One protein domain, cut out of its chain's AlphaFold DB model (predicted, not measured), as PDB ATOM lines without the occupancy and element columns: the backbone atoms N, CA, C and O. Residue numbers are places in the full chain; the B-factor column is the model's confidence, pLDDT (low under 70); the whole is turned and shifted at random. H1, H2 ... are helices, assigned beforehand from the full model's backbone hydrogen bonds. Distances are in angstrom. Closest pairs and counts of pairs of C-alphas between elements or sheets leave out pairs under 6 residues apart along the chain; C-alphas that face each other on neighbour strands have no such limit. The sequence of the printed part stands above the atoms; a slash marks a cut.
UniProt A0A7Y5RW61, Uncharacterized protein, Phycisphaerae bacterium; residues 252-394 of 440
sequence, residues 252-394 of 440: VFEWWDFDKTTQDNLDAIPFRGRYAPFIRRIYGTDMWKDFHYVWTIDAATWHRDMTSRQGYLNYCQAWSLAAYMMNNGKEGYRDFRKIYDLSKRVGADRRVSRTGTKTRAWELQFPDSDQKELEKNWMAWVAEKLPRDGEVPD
ATOM      1  N   VAL A 252      36.530   3.993  30.854       97.44
ATOM      2  CA  VAL A 252      35.828   2.693  30.735       97.44
ATOM      3  C   VAL A 252      35.211   2.515  29.340       97.44
ATOM      4  O   VAL A 252      35.143   1.390  28.828       97.44
ATOM      5  N   PHE A 253      34.788   3.611  28.706       97.50
ATOM      6  CA  PHE A 253      34.103   3.605  27.414       97.50
ATOM      7  C   PHE A 253      35.030   3.572  26.190       97.50
ATOM      8  O   PHE A 253      34.596   3.146  25.120       97.50
ATOM      9  N   GLU A 254      36.314   3.916  26.330       94.94
ATOM     10  CA  GLU A 254      37.309   3.890  25.236       94.94
ATOM     11  C   GLU A 254      37.337   2.557  24.465       94.94
ATOM     12  O   GLU A 254      37.507   2.521  23.243       94.94
ATOM     13  N   TRP A 255      37.127   1.454  25.185       91.31
ATOM     14  CA  TRP A 255      37.256   0.084  24.681       91.31
ATOM     15  C   TRP A 255      35.911  -0.635  24.567       91.31
ATOM     16  O   TRP A 255      35.858  -1.865  24.568       91.31
ATOM     17  N   TRP A 256      34.814   0.125  24.482       93.19
ATOM     18  CA  TRP A 256      33.489  -0.439  24.253       93.19
ATOM     19  C   TRP A 256      33.416  -1.109  22.879       93.19
ATOM     20  O   TRP A 256      33.809  -0.515  21.870       93.19
ATOM     21  N   ASP A 257      32.908  -2.331  22.855       92.50
ATOM     22  CA  ASP A 257      32.692  -3.138  21.664       92.50
ATOM     23  C   ASP A 257      31.199  -3.093  21.323       92.50
ATOM     24  O   ASP A 257      30.361  -3.558  22.096       92.50
ATOM     25  N   PHE A 258      30.852  -2.463  20.202       90.94
ATOM     26  CA  PHE A 258      29.453  -2.229  19.844       90.94
ATOM     27  C   PHE A 258      28.768  -3.433  19.199       90.94
ATOM     28  O   PHE A 258      27.544  -3.409  19.057       90.94
ATOM     29  N   ASP A 259      29.518  -4.495  18.910       89.81
ATOM     30  CA  ASP A 259      28.949  -5.777  18.492       89.81
ATOM     31  C   ASP A 259      28.457  -6.591  19.701       89.81
ATOM     32  O   ASP A 259      27.654  -7.517  19.568       89.81
ATOM     33  N   LYS A 260      28.885  -6.208  20.909       92.44
ATOM     34  CA  LYS A 260      28.490  -6.827  22.176       92.44
ATOM     35  C   LYS A 260      27.333  -6.100  22.845       92.44
ATOM     36  O   LYS A 260      27.083  -4.912  22.621       92.44
ATOM     37  N   THR A 261      26.622  -6.796  23.734       94.00
ATOM     38  CA  THR A 261      25.574  -6.139  24.515       94.00
ATOM     39  C   THR A 261      26.145  -5.187  25.563       94.00
ATOM     40  O   THR A 261      27.326  -5.239  25.901       94.00
ATOM     41  N   THR A 262      25.317  -4.284  26.098       95.12
ATOM     42  CA  THR A 262      25.728  -3.411  27.205       95.12
ATOM     43  C   THR A 262      26.235  -4.234  28.388       95.12
ATOM     44  O   THR A 262      27.282  -3.901  28.927       95.12
ATOM     45  N   GLN A 263      25.541  -5.318  28.751       95.69
ATOM     46  CA  GLN A 263      25.954  -6.171  29.864       95.69
ATOM     47  C   GLN A 263      27.285  -6.867  29.569       95.69
ATOM     48  O   GLN A 263      28.197  -6.760  30.377       95.69
ATOM     49  N   ASP A 264      27.448  -7.452  28.378       96.75
ATOM     50  CA  ASP A 264      28.718  -8.084  27.984       96.75
ATOM     51  C   ASP A 264      29.889  -7.093  28.041       96.75
ATOM     52  O   ASP A 264      31.004  -7.440  28.419       96.75
ATOM     53  N   ASN A 265      29.645  -5.834  27.664       97.06
ATOM     54  CA  ASN A 265      30.646  -4.780  27.756       97.06
ATOM     55  C   ASN A 265      30.998  -4.424  29.201       97.06
ATOM     56  O   ASN A 265      32.172  -4.187  29.478       97.06
ATOM     57  N   LEU A 266      30.007  -4.360  30.097       96.81
ATOM     58  CA  LEU A 266      30.228  -4.115  31.523       96.81
ATOM     59  C   LEU A 266      30.987  -5.283  32.164       96.81
ATOM     60  O   LEU A 266      31.934  -5.054  32.913       96.81
ATOM     61  N   ASP A 267      30.640  -6.520  31.817       96.81
ATOM     62  CA  ASP A 267      31.291  -7.732  32.326       96.81
ATOM     63  C   ASP A 267      32.736  -7.858  31.818       96.81
ATOM     64  O   ASP A 267      33.620  -8.312  32.544       96.81
ATOM     65  N   ALA A 268      33.008  -7.386  30.598       96.06
ATOM     66  CA  ALA A 268      34.332  -7.423  29.983       96.06
ATOM     67  C   ALA A 268      35.308  -6.344  30.487       96.06
ATOM     68  O   ALA A 268      36.474  -6.375  30.089       96.06
ATOM     69  N   ILE A 269      34.879  -5.391  31.329       96.44
ATOM     70  CA  ILE A 269      35.723  -4.272  31.790       96.44
ATOM     71  C   ILE A 269      37.098  -4.726  32.334       96.44
ATOM     72  O   ILE A 269      38.094  -4.156  31.885       96.44
ATOM     73  N   PRO A 270      37.217  -5.734  33.227       95.50
ATOM     74  CA  PRO A 270      38.517  -6.141  33.780       95.50
ATOM     75  C   PRO A 270      39.473  -6.768  32.753       95.50
ATOM     76  O   PRO A 270      40.684  -6.834  32.977       95.50
ATOM     77  N   PHE A 271      38.927  -7.244  31.634       92.81
ATOM     78  CA  PHE A 271      39.620  -8.077  30.652       92.81
ATOM     79  C   PHE A 271      39.924  -7.335  29.349       92.81
ATOM     80  O   PHE A 271      40.242  -7.962  28.341       92.81
ATOM     81  N   ARG A 272      39.810  -6.001  29.339       89.62
ATOM     82  CA  ARG A 272      40.005  -5.191  28.133       89.62
ATOM     83  C   ARG A 272      40.719  -3.876  28.401       89.62
ATOM     84  O   ARG A 272      40.680  -3.320  29.497       89.62
ATOM     85  N   GLY A 273      41.267  -3.329  27.323       87.94
ATOM     86  CA  GLY A 273      41.822  -1.987  27.294       87.94
ATOM     87  C   GLY A 273      43.204  -1.872  27.927       87.94
ATOM     88  O   GLY A 273      43.798  -2.827  28.420       87.94
ATOM     89  N   ARG A 274      43.727  -0.649  27.884       92.94
ATOM     90  CA  ARG A 274      45.131  -0.348  28.191       92.94
ATOM     91  C   ARG A 274      45.458  -0.160  29.674       92.94
ATOM     92  O   ARG A 274      46.632  -0.072  30.009       92.94
ATOM     93  N   TYR A 275      44.457  -0.054  30.549       96.19
ATOM     94  CA  TYR A 275      44.655   0.327  31.955       96.19
ATOM     95  C   TYR A 275      44.828  -0.872  32.894       96.19
ATOM     96  O   TYR A 275      45.657  -0.821  33.806       96.19
ATOM     97  N   ALA A 276      44.110  -1.975  32.642       96.06
ATOM     98  CA  ALA A 276      44.191  -3.195  33.447       96.06
ATOM     99  C   ALA A 276      45.637  -3.718  33.624       96.06
ATOM    100  O   ALA A 276      46.024  -3.966  34.770       96.06
ATOM    101  N   PRO A 277      46.483  -3.797  32.570       95.81
ATOM    102  CA  PRO A 277      47.873  -4.246  32.711       95.81
ATOM    103  C   PRO A 277      48.723  -3.413  33.668       95.81
ATOM    104  O   PRO A 277      49.615  -3.945  34.332       95.81
ATOM    105  N   PHE A 278      48.466  -2.105  33.725       97.06
ATOM    106  CA  PHE A 278      49.208  -1.193  34.587       97.06
ATOM    107  C   PHE A 278      48.757  -1.350  36.029       97.06
ATOM    108  O   PHE A 278      49.605  -1.490  36.903       97.06
ATOM    109  N   ILE A 279      47.443  -1.415  36.263       97.69
ATOM    110  CA  ILE A 279      46.877  -1.605  37.603       97.69
ATOM    111  C   ILE A 279      47.403  -2.877  38.261       97.69
ATOM    112  O   ILE A 279      47.890  -2.801  39.386       97.69
ATOM    113  N   ARG A 280      47.425  -4.006  37.543       95.50
ATOM    114  CA  ARG A 280      47.999  -5.269  38.047       95.50
ATOM    115  C   ARG A 280      49.454  -5.125  38.512       95.50
ATOM    116  O   ARG A 280      49.839  -5.719  39.513       95.50
ATOM    117  N   ARG A 281      50.253  -4.322  37.797       96.31
ATOM    118  CA  ARG A 281      51.691  -4.116  38.055       96.31
ATOM    119  C   ARG A 281      51.991  -3.080  39.133       96.31
ATOM    120  O   ARG A 281      53.083  -3.107  39.692       96.31
ATOM    121  N   ILE A 282      51.071  -2.153  39.401       96.88
ATOM    122  CA  ILE A 282      51.262  -1.134  40.444       96.88
ATOM    123  C   ILE A 282      50.555  -1.482  41.751       96.88
ATOM    124  O   ILE A 282      50.973  -1.007  42.796       96.88
ATOM    125  N   TYR A 283      49.511  -2.315  41.733       96.19
ATOM    126  CA  TYR A 283      48.757  -2.649  42.937       96.19
ATOM    127  C   TYR A 283      49.645  -3.309  44.004       96.19
ATOM    128  O   TYR A 283      50.271  -4.346  43.764       96.19
ATOM    129  N   GLY A 284      49.703  -2.696  45.190       94.00
ATOM    130  CA  GLY A 284      50.564  -3.129  46.295       94.00
ATOM    131  C   GLY A 284      52.039  -2.723  46.166       94.00
ATOM    132  O   GLY A 284      52.868  -3.270  46.889       94.00
ATOM    133  N   THR A 285      52.387  -1.805  45.259       94.94
ATOM    134  CA  THR A 285      53.731  -1.211  45.159       94.94
ATOM    135  C   THR A 285      53.724   0.258  45.591       94.94
ATOM    136  O   THR A 285      52.673   0.844  45.838       94.94
ATOM    137  N   ASP A 286      54.901   0.877  45.661       94.50
ATOM    138  CA  ASP A 286      55.092   2.309  45.933       94.50
ATOM    139  C   ASP A 286      54.506   3.235  44.847       94.50
ATOM    140  O   ASP A 286      54.255   4.420  45.087       94.50
ATOM    141  N   MET A 287      54.255   2.696  43.650       95.19
ATOM    142  CA  MET A 287      53.567   3.402  42.568       95.19
ATOM    143  C   MET A 287      52.048   3.472  42.768       95.19
ATOM    144  O   MET A 287      51.403   4.297  42.119       95.19
ATOM    145  N   TRP A 288      51.466   2.634  43.636       96.50
ATOM    146  CA  TRP A 288      50.051   2.715  43.995       96.50
ATOM    147  C   TRP A 288      49.813   3.909  44.910       96.50
ATOM    148  O   TRP A 288      50.281   3.937  46.048       96.50
ATOM    149  N   LYS A 289      49.061   4.901  44.434       96.69
ATOM    150  CA  LYS A 289      48.622   5.994  45.301       96.69
ATOM    151  C   LYS A 289      47.471   5.533  46.181       96.69
ATOM    152  O   LYS A 289      46.617   4.771  45.728       96.69
ATOM    153  N   ASP A 290      47.454   6.002  47.423       95.38
ATOM    154  CA  ASP A 290      46.342   5.749  48.332       95.38
ATOM    155  C   ASP A 290      45.025   6.339  47.797       95.38
ATOM    156  O   ASP A 290      45.001   7.181  46.889       95.38
ATOM    157  N   PHE A 291      43.906   5.866  48.347       94.88
ATOM    158  CA  PHE A 291      42.582   6.325  47.941       94.88
ATOM    159  C   PHE A 291      42.412   7.834  48.129       94.88
ATOM    160  O   PHE A 291      41.818   8.488  47.274       94.88
ATOM    161  N   HIS A 292      42.966   8.402  49.204       92.38
ATOM    162  CA  HIS A 292      42.848   9.826  49.492       92.38
ATOM    163  C   HIS A 292      43.474  10.682  48.385       92.38
ATOM    164  O   HIS A 292      42.848  11.640  47.932       92.38
ATOM    165  N   TYR A 293      44.651  10.314  47.874       93.19
ATOM    166  CA  TYR A 293      45.281  10.986  46.740       93.19
ATOM    167  C   TYR A 293      44.379  10.961  45.500       93.19
ATOM    168  O   TYR A 293      44.135  12.004  44.895       93.19
ATOM    169  N   VAL A 294      43.854   9.787  45.129       92.88
ATOM    170  CA  VAL A 294      42.982   9.647  43.947       92.88
ATOM    171  C   VAL A 294      41.692  10.446  44.126       92.88
ATOM    172  O   VAL A 294      41.230  11.096  43.193       92.88
ATOM    173  N   TRP A 295      41.130  10.434  45.333       89.69
ATOM    174  CA  TRP A 295      39.888  11.118  45.672       89.69
ATOM    175  C   TRP A 295      40.008  12.646  45.617       89.69
ATOM    176  O   TRP A 295      39.097  13.320  45.128       89.69
ATOM    177  N   THR A 296      41.133  13.181  46.096       87.69
ATOM    178  CA  THR A 296      41.362  14.624  46.301       87.69
ATOM    179  C   THR A 296      42.162  15.302  45.193       87.69
ATOM    180  O   THR A 296      42.375  16.514  45.243       87.69
ATOM    181  N   ILE A 297      42.601  14.560  44.169       88.50
ATOM    182  CA  ILE A 297      43.372  15.143  43.070       88.50
ATOM    183  C   ILE A 297      42.594  16.273  42.383       88.50
ATOM    184  O   ILE A 297      41.515  16.092  41.808       88.50
ATOM    185  N   ASP A 298      43.156  17.478  42.446       84.75
ATOM    186  CA  ASP A 298      42.564  18.658  41.839       84.75
ATOM    187  C   ASP A 298      42.863  18.732  40.331       84.75
ATOM    188  O   ASP A 298      43.771  18.085  39.802       84.75
ATOM    189  N   ALA A 299      42.095  19.557  39.615       83.62
ATOM    190  CA  ALA A 299      42.265  19.708  38.177       83.62
ATOM    191  C   ALA A 299      43.646  20.270  37.794       83.62
ATOM    192  O   ALA A 299      44.211  19.820  36.806       83.62
ATOM    193  N   ALA A 300      44.210  21.231  38.526       84.62
ATOM    194  CA  ALA A 300      45.513  21.802  38.185       84.62
ATOM    195  C   ALA A 300      46.637  20.766  38.336       84.62
ATOM    196  O   ALA A 300      47.477  20.644  37.446       84.62
ATOM    197  N   THR A 301      46.612  19.976  39.413       87.25
ATOM    198  CA  THR A 301      47.521  18.843  39.622       87.25
ATOM    199  C   THR A 301      47.365  17.794  38.521       87.25
ATOM    200  O   THR A 301      48.362  17.397  37.925       87.25
ATOM    201  N   TRP A 302      46.128  17.423  38.170       88.19
ATOM    202  CA  TRP A 302      45.858  16.488  37.072       88.19
ATOM    203  C   TRP A 302      46.450  16.959  35.736       88.19
ATOM    204  O   TRP A 302      47.155  16.202  35.071       88.19
ATOM    205  N   HIS A 303      46.197  18.215  35.350       84.75
ATOM    206  CA  HIS A 303      46.673  18.763  34.075       84.75
ATOM    207  C   HIS A 303      48.190  18.953  34.048       84.75
ATOM    208  O   HIS A 303      48.809  18.698  33.021       84.75
ATOM    209  N   ARG A 304      48.810  19.364  35.161       87.69
ATOM    210  CA  ARG A 304      50.274  19.478  35.246       87.69
ATOM    211  C   ARG A 304      50.952  18.139  34.956       87.69
ATOM    212  O   ARG A 304      51.976  18.106  34.283       87.69
ATOM    213  N   ASP A 305      50.356  17.052  35.433       87.94
ATOM    214  CA  ASP A 305      50.933  15.722  35.304       87.94
ATOM    215  C   ASP A 305      50.505  15.017  34.001       87.94
ATOM    216  O   ASP A 305      51.029  13.941  33.722       87.94
ATOM    217  N   MET A 306      49.615  15.593  33.178       82.62
ATOM    218  CA  MET A 306      48.927  14.890  32.075       82.62
ATOM    219  C   MET A 306      49.855  14.256  31.027       82.62
ATOM    220  O   MET A 306      49.517  13.228  30.450       82.62
ATOM    221  N   THR A 307      51.031  14.844  30.786       81.56
ATOM    222  CA  THR A 307      52.034  14.329  29.833       81.56
ATOM    223  C   THR A 307      53.140  13.520  30.512       81.56
ATOM    224  O   THR A 307      54.151  13.196  29.892       81.56
ATOM    225  N   SER A 308      53.006  13.249  31.809       88.94
ATOM    226  CA  SER A 308      53.975  12.497  32.601       88.94
ATOM    227  C   SER A 308      53.508  11.060  32.824       88.94
ATOM    228  O   SER A 308      52.328  10.727  32.683       88.94
ATOM    229  N   ARG A 309      54.432  10.205  33.277       90.38
ATOM    230  CA  ARG A 309      54.092   8.867  33.777       90.38
ATOM    231  C   ARG A 309      53.030   8.931  34.878       90.38
ATOM    232  O   ARG A 309      52.101   8.133  34.856       90.38
ATOM    233  N   GLN A 310      53.134   9.888  35.805       93.38
ATOM    234  CA  GLN A 310      52.161  10.039  36.891       93.38
ATOM    235  C   GLN A 310      50.767  10.385  36.354       93.38
ATOM    236  O   GLN A 310      49.796   9.815  36.832       93.38
ATOM    237  N   GLY A 311      50.655  11.224  35.321       92.56
ATOM    238  CA  GLY A 311      49.368  11.514  34.680       92.56
ATOM    239  C   GLY A 311      48.707  10.260  34.124       92.56
ATOM    240  O   GLY A 311      47.533  10.013  34.385       92.56
ATOM    241  N   TYR A 312      49.473   9.408  33.438       93.38
ATOM    242  CA  TYR A 312      48.952   8.126  32.963       93.38
ATOM    243  C   TYR A 312      48.525   7.200  34.117       93.38
ATOM    244  O   TYR A 312      47.477   6.560  34.036       93.38
ATOM    245  N   LEU A 313      49.285   7.157  35.218       96.00
ATOM    246  CA  LEU A 313      48.909   6.390  36.415       96.00
ATOM    247  C   LEU A 313      47.654   6.953  37.102       96.00
ATOM    248  O   LEU A 313      46.830   6.171  37.577       96.00
ATOM    249  N   ASN A 314      47.452   8.273  37.079       96.12
ATOM    250  CA  ASN A 314      46.227   8.908  37.568       96.12
ATOM    251  C   ASN A 314      45.015   8.435  36.753       96.12
ATOM    252  O   ASN A 314      44.016   8.029  37.344       96.12
ATOM    253  N   TYR A 315      45.123   8.381  35.417       96.12
ATOM    254  CA  TYR A 315      44.095   7.770  34.561       96.12
ATOM    255  C   TYR A 315      43.884   6.289  34.881       96.12
ATOM    256  O   TYR A 315      42.742   5.847  34.945       96.12
ATOM    257  N   CYS A 316      44.952   5.521  35.121       97.38
ATOM    258  CA  CYS A 316      44.831   4.105  35.476       97.38
ATOM    259  C   CYS A 316      44.016   3.913  36.763       97.38
ATOM    260  O   CYS A 316      43.096   3.095  36.784       97.38
ATOM    261  N   GLN A 317      44.342   4.636  37.840       97.94
ATOM    262  CA  GLN A 317      43.649   4.488  39.127       97.94
ATOM    263  C   GLN A 317      42.229   5.071  39.091       97.94
ATOM    264  O   GLN A 317      41.307   4.466  39.634       97.94
ATOM    265  N   ALA A 318      42.020   6.188  38.390       97.75
ATOM    266  CA  ALA A 318      40.686   6.723  38.128       97.75
ATOM    267  C   ALA A 318      39.819   5.717  37.351       97.75
ATOM    268  O   ALA A 318      38.673   5.458  37.725       97.75
ATOM    269  N   TRP A 319      40.385   5.102  36.305       98.31
ATOM    270  CA  TRP A 319      39.738   4.033  35.553       98.31
ATOM    271  C   TRP A 319      39.398   2.850  36.452       98.31
ATOM    272  O   TRP A 319      38.275   2.373  36.374       98.31
ATOM    273  N   SER A 320      40.302   2.373  37.314       98.38
ATOM    274  CA  SER A 320      40.022   1.181  38.127       98.38
ATOM    275  C   SER A 320      38.913   1.423  39.152       98.38
ATOM    276  O   SER A 320      38.097   0.533  39.385       98.38
ATOM    277  N   LEU A 321      38.831   2.632  39.716       98.12
ATOM    278  CA  LEU A 321      37.751   3.015  40.624       98.12
ATOM    279  C   LEU A 321      36.403   3.118  39.889       98.12
ATOM    280  O   LEU A 321      35.389   2.610  40.369       98.12
ATOM    281  N   ALA A 322      36.378   3.704  38.689       98.12
ATOM    282  CA  ALA A 322      35.174   3.732  37.858       98.12
ATOM    283  C   ALA A 322      34.780   2.341  37.328       98.12
ATOM    284  O   ALA A 322      33.599   2.003  37.290       98.12
ATOM    285  N   ALA A 323      35.763   1.519  36.961       98.19
ATOM    286  CA  ALA A 323      35.593   0.149  36.503       98.19
ATOM    287  C   ALA A 323      34.946  -0.712  37.587       98.19
ATOM    288  O   ALA A 323      33.948  -1.368  37.300       98.19
ATOM    289  N   TYR A 324      35.436  -0.631  38.828       98.31
ATOM    290  CA  TYR A 324      34.782  -1.215  39.999       98.31
ATOM    291  C   TYR A 324      33.297  -0.825  40.054       98.31
ATOM    292  O   TYR A 324      32.420  -1.691  40.053       98.31
ATOM    293  N   MET A 325      32.999   0.476  40.019       98.44
ATOM    294  CA  MET A 325      31.629   0.971  40.144       98.44
ATOM    295  C   MET A 325      30.720   0.541  38.983       98.44
ATOM    296  O   MET A 325      29.518   0.390  39.169       98.44
ATOM    297  N   MET A 326      31.265   0.323  37.785       98.00
ATOM    298  CA  MET A 326      30.500  -0.095  36.604       98.00
ATOM    299  C   MET A 326      30.466  -1.617  36.385       98.00
ATOM    300  O   MET A 326      29.652  -2.091  35.595       98.00
ATOM    301  N   ASN A 327      31.303  -2.394  37.075       97.50
ATOM    302  CA  ASN A 327      31.407  -3.847  36.905       97.50
ATOM    303  C   ASN A 327      30.904  -4.639  38.126       97.50
ATOM    304  O   ASN A 327      30.374  -5.732  37.952       97.50
ATOM    305  N   ASN A 328      31.000  -4.106  39.350       96.62
ATOM    306  CA  ASN A 328      30.712  -4.846  40.590       96.62
ATOM    307  C   ASN A 328      29.206  -4.984  40.924       96.62
ATOM    308  O   ASN A 328      28.788  -4.925  42.083       96.62
ATOM    309  N   GLY A 329      28.365  -5.117  39.895       95.44
ATOM    310  CA  GLY A 329      26.921  -5.301  40.019       95.44
ATOM    311  C   GLY A 329      26.241  -4.268  40.925       95.44
ATOM    312  O   GLY A 329      26.546  -3.078  40.894       95.44
ATOM    313  N   LYS A 330      25.298  -4.729  41.757       96.06
ATOM    314  CA  LYS A 330      24.455  -3.854  42.593       96.06
ATOM    315  C   LYS A 330      25.254  -2.951  43.535       96.06
ATOM    316  O   LYS A 330      24.838  -1.817  43.761       96.06
ATOM    317  N   GLU A 331      26.348  -3.453  44.098       96.56
ATOM    318  CA  GLU A 331      27.175  -2.696  45.039       96.56
ATOM    319  C   GLU A 331      27.948  -1.587  44.323       96.56
ATOM    320  O   GLU A 331      27.824  -0.422  44.701       96.56
ATOM    321  N   GLY A 332      28.625  -1.920  43.219       97.38
ATOM    322  CA  GLY A 332      29.295  -0.920  42.385       97.38
ATOM    323  C   GLY A 332      28.325   0.150  41.869       97.38
ATOM    324  O   GLY A 332      28.615   1.342  41.956       97.38
ATOM    325  N   TYR A 333      27.132  -0.250  41.413       97.44
ATOM    326  CA  TYR A 333      26.118   0.680  40.895       97.44
ATOM    327  C   TYR A 333      25.586   1.620  41.977       97.44
ATOM    328  O   TYR A 333      25.359   2.805  41.722       97.44
ATOM    329  N   ARG A 334      25.405   1.113  43.203       96.56
ATOM    330  CA  ARG A 334      25.027   1.932  44.359       96.56
ATOM    331  C   ARG A 334      26.074   3.012  44.612       96.56
ATOM    332  O   ARG A 334      25.702   4.167  44.806       96.56
ATOM    333  N   ASP A 335      27.352   2.658  44.568       96.62
ATOM    334  CA  ASP A 335      28.436   3.606  44.811       96.62
ATOM    335  C   ASP A 335      28.580   4.610  43.660       96.62
ATOM    336  O   ASP A 335      28.641   5.814  43.916       96.62
ATOM    337  N   PHE A 336      28.471   4.162  42.401       97.38
ATOM    338  CA  PHE A 336      28.395   5.053  41.234       97.38
ATOM    339  C   PHE A 336      27.298   6.106  41.419       97.38
ATOM    340  O   PHE A 336      27.503   7.305  41.203       97.38
ATOM    341  N   ARG A 337      26.117   5.656  41.855       96.31
ATOM    342  CA  ARG A 337      24.970   6.525  42.095       96.31
ATOM    343  C   ARG A 337      25.207   7.500  43.244       96.31
ATOM    344  O   ARG A 337      24.846   8.663  43.090       96.31
ATOM    345  N   LYS A 338      25.835   7.082  44.352       93.94
ATOM    346  CA  LYS A 338      26.199   7.993  45.456       93.94
ATOM    347  C   LYS A 338      27.073   9.150  44.945       93.94
ATOM    348  O   LYS A 338      26.793  10.307  45.263       93.94
ATOM    349  N   ILE A 339      28.081   8.862  44.114       93.69
ATOM    350  CA  ILE A 339      28.972   9.881  43.528       93.69
ATOM    351  C   ILE A 339      28.230  10.785  42.540       93.69
ATOM    352  O   ILE A 339      28.388  12.009  42.578       93.69
ATOM    353  N   TYR A 340      27.384  10.208  41.685       95.19
ATOM    354  CA  TYR A 340      26.543  10.967  40.760       95.19
ATOM    355  C   TYR A 340      25.590  11.919  41.503       95.19
ATOM    356  O   TYR A 340      25.550  13.115  41.203       95.19
ATOM    357  N   ASP A 341      24.857  11.423  42.504       93.06
ATOM    358  CA  ASP A 341      23.897  12.217  43.276       93.06
ATOM    359  C   ASP A 341      24.612  13.306  44.089       93.06
ATOM    360  O   ASP A 341      24.136  14.445  44.162       93.06
ATOM    361  N   LEU A 342      25.793  13.010  44.647       90.00
ATOM    362  CA  LEU A 342      26.623  14.027  45.285       90.00
ATOM    363  C   LEU A 342      27.062  15.095  44.279       90.00
ATOM    364  O   LEU A 342      26.920  16.282  44.563       90.00
ATOM    365  N   SER A 343      27.536  14.695  43.100       90.19
ATOM    366  CA  SER A 343      27.974  15.625  42.054       90.19
ATOM    367  C   SER A 343      26.844  16.534  41.597       90.19
ATOM    368  O   SER A 343      27.035  17.737  41.466       90.19
ATOM    369  N   LYS A 344      25.630  16.002  41.465       89.00
ATOM    370  CA  LYS A 344      24.446  16.795  41.135       89.00
ATOM    371  C   LYS A 344      24.090  17.823  42.210       89.00
ATOM    372  O   LYS A 344      23.648  18.916  41.869       89.00
ATOM    373  N   ARG A 345      24.276  17.499  43.495       86.00
ATOM    374  CA  ARG A 345      24.029  18.433  44.609       86.00
ATOM    375  C   ARG A 345      25.129  19.488  44.735       86.00
ATOM    376  O   ARG A 345      24.823  20.675  44.761       86.00
ATOM    377  N   VAL A 346      26.391  19.060  44.787       81.12
ATOM    378  CA  VAL A 346      27.561  19.927  45.012       81.12
ATOM    379  C   VAL A 346      27.904  20.735  43.768       81.12
ATOM    380  O   VAL A 346      28.080  21.945  43.847       81.12
ATOM    381  N   GLY A 347      27.957  20.086  42.605       71.44
ATOM    382  CA  GLY A 347      28.301  20.729  41.340       71.44
ATOM    383  C   GLY A 347      27.256  21.749  40.883       71.44
ATOM    384  O   GLY A 347      27.598  22.686  40.170       71.44
ATOM    385  N   ALA A 348      25.997  21.626  41.326       69.62
ATOM    386  CA  ALA A 348      24.971  22.641  41.088       69.62
ATOM    387  C   ALA A 348      25.093  23.870  42.012       69.62
ATOM    388  O   ALA A 348      24.535  24.927  41.694       69.62
ATOM    389  N   ASP A 349      25.812  23.772  43.138       68.06
ATOM    390  CA  ASP A 349      26.005  24.898  44.049       68.06
ATOM    391  C   ASP A 349      27.029  25.894  43.480       68.06
ATOM    392  O   ASP A 349      28.252  25.757  43.591       68.06
ATOM    393  N   ARG A 350      26.504  26.973  42.890       56.25
ATOM    394  CA  ARG A 350      27.310  28.047  42.296       56.25
ATOM    395  C   ARG A 350      28.192  28.802  43.297       56.25
ATOM    396  O   ARG A 350      29.120  29.491  42.872       56.25
ATOM    397  N   ARG A 351      27.904  28.732  44.604       52.84
ATOM    398  CA  ARG A 351      28.725  29.383  45.641       52.84
ATOM    399  C   ARG A 351      30.022  28.615  45.857       52.84
ATOM    400  O   ARG A 351      31.075  29.235  45.910       52.84
ATOM    401  N   VAL A 352      29.944  27.287  45.867       53.34
ATOM    402  CA  VAL A 352      31.103  26.385  45.878       53.34
ATOM    403  C   VAL A 352      31.892  26.490  44.569       53.34
ATOM    404  O   VAL A 352      33.123  26.443  44.564       53.34
ATOM    405  N   SER A 353      31.198  26.687  43.441       48.16
ATOM    406  CA  SER A 353      31.835  26.684  42.123       48.16
ATOM    407  C   SER A 353      32.658  27.940  41.791       48.16
ATOM    408  O   SER A 353      33.581  27.869  40.979       48.16
ATOM    409  N   ARG A 354      32.384  29.085  42.427       45.53
ATOM    410  CA  ARG A 354      33.109  30.348  42.184       45.53
ATOM    411  C   ARG A 354      34.315  30.591  43.096       45.53
ATOM    412  O   ARG A 354      35.155  31.408  42.740       45.53
ATOM    413  N   THR A 355      34.428  29.916  44.239       45.47
ATOM    414  CA  THR A 355      35.443  30.225  45.272       45.47
ATOM    415  C   THR A 355      36.738  29.415  45.167       45.47
ATOM    416  O   THR A 355      37.582  29.510  46.050       45.47
ATOM    417  N   GLY A 356      36.919  28.595  44.124       49.16
ATOM    418  CA  GLY A 356      38.132  27.777  43.950       49.16
ATOM    419  C   GLY A 356      38.248  26.579  44.906       49.16
ATOM    420  O   GLY A 356      39.190  25.805  44.803       49.16
ATOM    421  N   THR A 357      37.272  26.369  45.793       55.91
ATOM    422  CA  THR A 357      37.213  25.275  46.782       55.91
ATOM    423  C   THR A 357      36.337  24.102  46.332       55.91
ATOM    424  O   THR A 357      35.808  23.372  47.167       55.91
ATOM    425  N   LYS A 358      36.173  23.906  45.014       57.91
ATOM    426  CA  LYS A 358      35.289  22.874  44.449       57.91
ATOM    427  C   LYS A 358      35.620  21.481  44.992       57.91
ATOM    428  O   LYS A 358      34.748  20.853  45.580       57.91
ATOM    429  N   THR A 359      36.884  21.055  44.887       57.34
ATOM    430  CA  THR A 359      37.369  19.736  45.344       57.34
ATOM    431  C   THR A 359      36.990  19.461  46.804       57.34
ATOM    432  O   THR A 359      36.400  18.431  47.124       57.34
ATOM    433  N   ARG A 360      37.168  20.474  47.660       61.25
ATOM    434  CA  ARG A 360      36.901  20.393  49.099       61.25
ATOM    435  C   ARG A 360      35.422  20.201  49.436       61.25
ATOM    436  O   ARG A 360      35.101  19.659  50.484       61.25
ATOM    437  N   ALA A 361      34.496  20.638  48.584       66.19
ATOM    438  CA  ALA A 361      33.073  20.462  48.859       66.19
ATOM    439  C   ALA A 361      32.597  19.022  48.640       66.19
ATOM    440  O   ALA A 361      31.734  18.572  49.388       66.19
ATOM    441  N   TRP A 362      33.163  18.291  47.672       73.62
ATOM    442  CA  TRP A 362      32.886  16.857  47.543       73.62
ATOM    443  C   TRP A 362      33.477  16.080  48.717       73.62
ATOM    444  O   TRP A 362      32.780  15.255  49.298       73.62
ATOM    445  N   GLU A 363      34.709  16.405  49.116       70.31
ATOM    446  CA  GLU A 363      35.371  15.815  50.287       70.31
ATOM    447  C   GLU A 363      34.566  16.021  51.573       70.31
ATOM    448  O   GLU A 363      34.316  15.069  52.302       70.31
ATOM    449  N   LEU A 364      34.113  17.250  51.836       73.56
ATOM    450  CA  LEU A 364      33.389  17.584  53.065       73.56
ATOM    451  C   LEU A 364      31.963  17.022  53.108       73.56
ATOM    452  O   LEU A 364      31.402  16.873  54.191       73.56
ATOM    453  N   GLN A 365      31.345  16.770  51.951       78.38
ATOM    454  CA  GLN A 365      29.951  16.319  51.870       78.38
ATOM    455  C   GLN A 365      29.800  14.812  51.641       78.38
ATOM    456  O   GLN A 365      28.675  14.310  51.699       78.38
ATOM    457  N   PHE A 366      30.892  14.089  51.384       82.19
ATOM    458  CA  PHE A 366      30.877  12.634  51.303       82.19
ATOM    459  C   PHE A 366      31.345  12.036  52.638       82.19
ATOM    460  O   PHE A 366      32.512  12.212  52.992       82.19
ATOM    461  N   PRO A 367      30.470  11.349  53.397       86.25
ATOM    462  CA  PRO A 367      30.804  10.857  54.731       86.25
ATOM    463  C   PRO A 367      32.063   9.982  54.744       86.25
ATOM    464  O   PRO A 367      32.199   9.086  53.915       86.25
ATOM    465  N   ASP A 368      32.944  10.171  55.731       89.50
ATOM    466  CA  ASP A 368      34.165   9.363  55.889       89.50
ATOM    467  C   ASP A 368      33.877   7.854  55.918       89.50
ATOM    468  O   ASP A 368      34.673   7.050  55.436       89.50
ATOM    469  N   SER A 369      32.733   7.449  56.480       92.31
ATOM    470  CA  SER A 369      32.291   6.052  56.477       92.31
ATOM    471  C   SER A 369      32.023   5.529  55.067       92.31
ATOM    472  O   SER A 369      32.411   4.405  54.764       92.31
ATOM    473  N   ASP A 370      31.406   6.343  54.206       91.56
ATOM    474  CA  ASP A 370      31.161   5.994  52.806       91.56
ATOM    475  C   ASP A 370      32.478   5.974  52.011       91.56
ATOM    476  O   ASP A 370      32.644   5.116  51.150       91.56
ATOM    477  N   GLN A 371      33.436   6.870  52.307       91.75
ATOM    478  CA  GLN A 371      34.773   6.852  51.680       91.75
ATOM    479  C   GLN A 371      35.513   5.555  52.002       91.75
ATOM    480  O   GLN A 371      36.033   4.900  51.106       91.75
ATOM    481  N   LYS A 372      35.514   5.152  53.279       94.94
ATOM    482  CA  LYS A 372      36.156   3.911  53.735       94.94
ATOM    483  C   LYS A 372      35.476   2.663  53.174       94.94
ATOM    484  O   LYS A 372      36.164   1.698  52.851       94.94
ATOM    485  N   GLU A 373      34.145   2.660  53.066       96.00
ATOM    486  CA  GLU A 373      33.404   1.570  52.415       96.00
ATOM    487  C   GLU A 373      33.777   1.478  50.927       96.00
ATOM    488  O   GLU A 373      34.130   0.399  50.451       96.00
ATOM    489  N   LEU A 374      33.788   2.613  50.221       96.19
ATOM    490  CA  LEU A 374      34.166   2.694  48.811       96.19
ATOM    491  C   LEU A 374      35.607   2.224  48.573       96.19
ATOM    492  O   LEU A 374      35.842   1.405  47.686       96.19
ATOM    493  N   GLU A 375      36.563   2.698  49.374       97.44
ATOM    494  CA  GLU A 375      37.961   2.266  49.313       97.44
ATOM    495  C   GLU A 375      38.077   0.755  49.531       97.44
ATOM    496  O   GLU A 375      38.685   0.058  48.721       97.44
ATOM    497  N   LYS A 376      37.444   0.224  50.584       97.88
ATOM    498  CA  LYS A 376      37.453  -1.213  50.880       97.88
ATOM    499  C   LYS A 376      36.932  -2.031  49.695       97.88
ATOM    500  O   LYS A 376      37.559  -3.019  49.314       97.88
ATOM    501  N   ASN A 377      35.803  -1.626  49.121       98.12
ATOM    502  CA  ASN A 377      35.165  -2.343  48.023       98.12
ATOM    503  C   ASN A 377      35.975  -2.257  46.726       98.12
ATOM    504  O   ASN A 377      36.140  -3.260  46.033       98.12
ATOM    505  N   TRP A 378      36.540  -1.086  46.426       98.12
ATOM    506  CA  TRP A 378      37.435  -0.898  45.289       98.12
ATOM    507  C   TRP A 378      38.679  -1.781  45.398       98.12
ATOM    508  O   TRP A 378      39.008  -2.495  44.452       98.12
ATOM    509  N   MET A 379      39.342  -1.788  46.556       98.12
ATOM    510  CA  MET A 379      40.543  -2.596  46.782       98.12
ATOM    511  C   MET A 379      40.237  -4.098  46.693       98.12
ATOM    512  O   MET A 379      41.008  -4.847  46.091       98.12
ATOM    513  N   ALA A 380      39.086  -4.534  47.219       98.00
ATOM    514  CA  ALA A 380      38.618  -5.912  47.069       98.00
ATOM    515  C   ALA A 380      38.386  -6.277  45.592       98.00
ATOM    516  O   ALA A 380      38.861  -7.315  45.134       98.00
ATOM    517  N   TRP A 381      37.735  -5.396  44.825       98.25
ATOM    518  CA  TRP A 381      37.503  -5.603  43.397       98.25
ATOM    519  C   TRP A 381      38.808  -5.647  42.593       98.25
ATOM    520  O   TRP A 381      38.952  -6.508  41.729       98.25
ATOM    521  N   VAL A 382      39.781  -4.774  42.886       98.06
ATOM    522  CA  VAL A 382      41.099  -4.800  42.227       98.06
ATOM    523  C   VAL A 382      41.803  -6.127  42.505       98.06
ATOM    524  O   VAL A 382      42.285  -6.760  41.568       98.06
ATOM    525  N   ALA A 383      41.820  -6.580  43.760       97.19
ATOM    526  CA  ALA A 383      42.450  -7.843  44.134       97.19
ATOM    527  C   ALA A 383      41.788  -9.062  43.463       97.19
ATOM    528  O   ALA A 383      42.487  -9.988  43.058       97.19
ATOM    529  N   GLU A 384      40.458  -9.062  43.333       97.31
ATOM    530  CA  GLU A 384      39.706 -10.172  42.738       97.31
ATOM    531  C   GLU A 384      39.761 -10.172  41.203       97.31
ATOM    532  O   GLU A 384      39.993 -11.208  40.582       97.31
ATOM    533  N   LYS A 385      39.501  -9.022  40.569       97.50
ATOM    534  CA  LYS A 385      39.278  -8.928  39.118       97.50
ATOM    535  C   LYS A 385      40.531  -8.592  38.324       97.50
ATOM    536  O   LYS A 385      40.555  -8.816  37.115       97.50
ATOM    537  N   LEU A 386      41.560  -8.054  38.973       96.25
ATOM    538  CA  LEU A 386      42.824  -7.677  38.344       96.25
ATOM    539  C   LEU A 386      44.004  -8.361  39.055       96.25
ATOM    540  O   LEU A 386      44.898  -7.674  39.557       96.25
ATOM    541  N   PRO A 387      44.041  -9.707  39.095       94.38
ATOM    542  CA  PRO A 387      45.148 -10.417  39.715       94.38
ATOM    543  C   PRO A 387      46.434 -10.222  38.898       94.38
ATOM    544  O   PRO A 387      46.391  -9.985  37.688       94.38
ATOM    545  N   ARG A 388      47.596 -10.311  39.557       91.56
ATOM    546  CA  ARG A 388      48.915 -10.037  38.944       91.56
ATOM    547  C   ARG A 388      49.249 -10.943  37.756       91.56
ATOM    548  O   ARG A 388      49.985 -10.534  36.866       91.56
ATOM    549  N   ASP A 389      48.731 -12.161  37.759       90.31
ATOM    550  CA  ASP A 389      48.913 -13.172  36.717       90.31
ATOM    551  C   ASP A 389      47.867 -13.093  35.594       90.31
ATOM    552  O   ASP A 389      48.004 -13.793  34.591       90.31
ATOM    553  N   GLY A 390      46.858 -12.226  35.727       90.44
ATOM    554  CA  GLY A 390      45.856 -12.001  34.694       90.44
ATOM    555  C   GLY A 390      46.446 -11.382  33.425       90.44
ATOM    556  O   GLY A 390      47.472 -10.699  33.462       90.44
ATOM    557  N   GLU A 391      45.739 -11.549  32.307       90.31
ATOM    558  CA  GLU A 391      46.104 -11.002  30.993       90.31
ATOM    559  C   GLU A 391      44.916 -10.270  30.348       90.31
ATOM    560  O   GLU A 391      43.757 -10.506  30.696       90.31
ATOM    561  N   VAL A 392      45.186  -9.324  29.444       91.12
ATOM    562  CA  VAL A 392      44.179  -8.797  28.501       91.12
ATOM    563  C   VAL A 392      44.655  -8.983  27.058       91.12
ATOM    564  O   VAL A 392      45.866  -9.000  26.813       91.12
ATOM    565  N   PRO A 393      43.738  -9.063  26.076       89.94
ATOM    566  CA  PRO A 393      44.113  -8.960  24.671       89.94
ATOM    567  C   PRO A 393      44.937  -7.690  24.423       89.94
ATOM    568  O   PRO A 393      44.633  -6.632  24.975       89.94
ATOM    569  N   ASP A 394      45.980  -7.799  23.598       86.75
ATOM    570  CA  ASP A 394      46.899  -6.702  23.258       86.75
ATOM    571  C   ASP A 394      47.695  -6.099  24.438       86.75
ATOM    572  O   ASP A 394      48.336  -5.058  24.284       86.75
TER     573      ASP A 394
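AT A GLANCE: This is residues 252 to 394 of the 440 residues of an uncharacterized protein of Phycisphaerae bacterium (UniProt A0A7Y5RW61). One long helix, H5, runs through the middle; H6 makes a corner with its last turns, H9 crosses it, and the short helices H1 to H4 sit around it. H7 and H8 form a small head at one end of the longest axis, with H8 packed on H3 and H6. The printed part has 143 residues with nine named helices, H1 to H9 in order, and no named strand: the class is all helix. It is compact, with a radius of gyration of the C-alphas of 15.8 A and spans of 46 by 32 by 29 A.

HOW THE PARTS SIT: H1, residues 262 to 267, only just touches H5, residues 309 to 327, with 3 pairs of C-alphas within 8 A; the closest, Leu 266 and Asn 327, are 5.5 A apart. H5 is the hub, touching six helices. H2, residues 276 to 282, touches residues 313 to 320 of H5 alone at a steep tilt of 60 degrees, closest C-alphas Ile 279 and Cys 316, 6.4 A. H3, residues 291 to 296, only just touches H5, with 3 pairs within 8 A, closest C-alphas Val 294 and Ala 318, 6.9 A. H4, residues 299 to 305, touches H5 with closest C-alphas Asp 305 and Gly 311, 4.5 A. H6, residues 329 to 346, touches H5 with its residues 331 to 336 alone, closest C-alphas Met 325 and Gly 332, 3.7 A, at a steep tilt of 65 degrees. H7, residues 350 to 354, is close to but not clearly touching H8, residues 358 to 365, closest C-alphas Val 352 and Lys 358, 5.6 A. H8 touches H6, closest C-alphas Val 346 and Trp 362, 6.6 A. H9, residues 368 to 385, touches H5 about perpendicular at 87 degrees, closest C-alphas Tyr 324 and Trp 378, 5.9 A. Every O i to N i+4 pair is within hydrogen-bond range in H1, H3, H4, H5, H6, H7 and H9, against 2 of 3 in H2 and 3 of 4 in H8.

IN THESE COORDINATES: H1 begins at C-alpha 262 (25.728, -3.411, 27.205). H5 is 26.2 A long, H6 25.7 A and H9 25.3 A, ending at C-alpha 385 (39.278, -8.928, 39.118).

THE WHOLE: The two C-alphas farthest apart, of Arg 351 and Asp 389, are 47.9 A apart. The printed part has no cut, and no link is long. Residues 348 to 361 are under pLDDT 70.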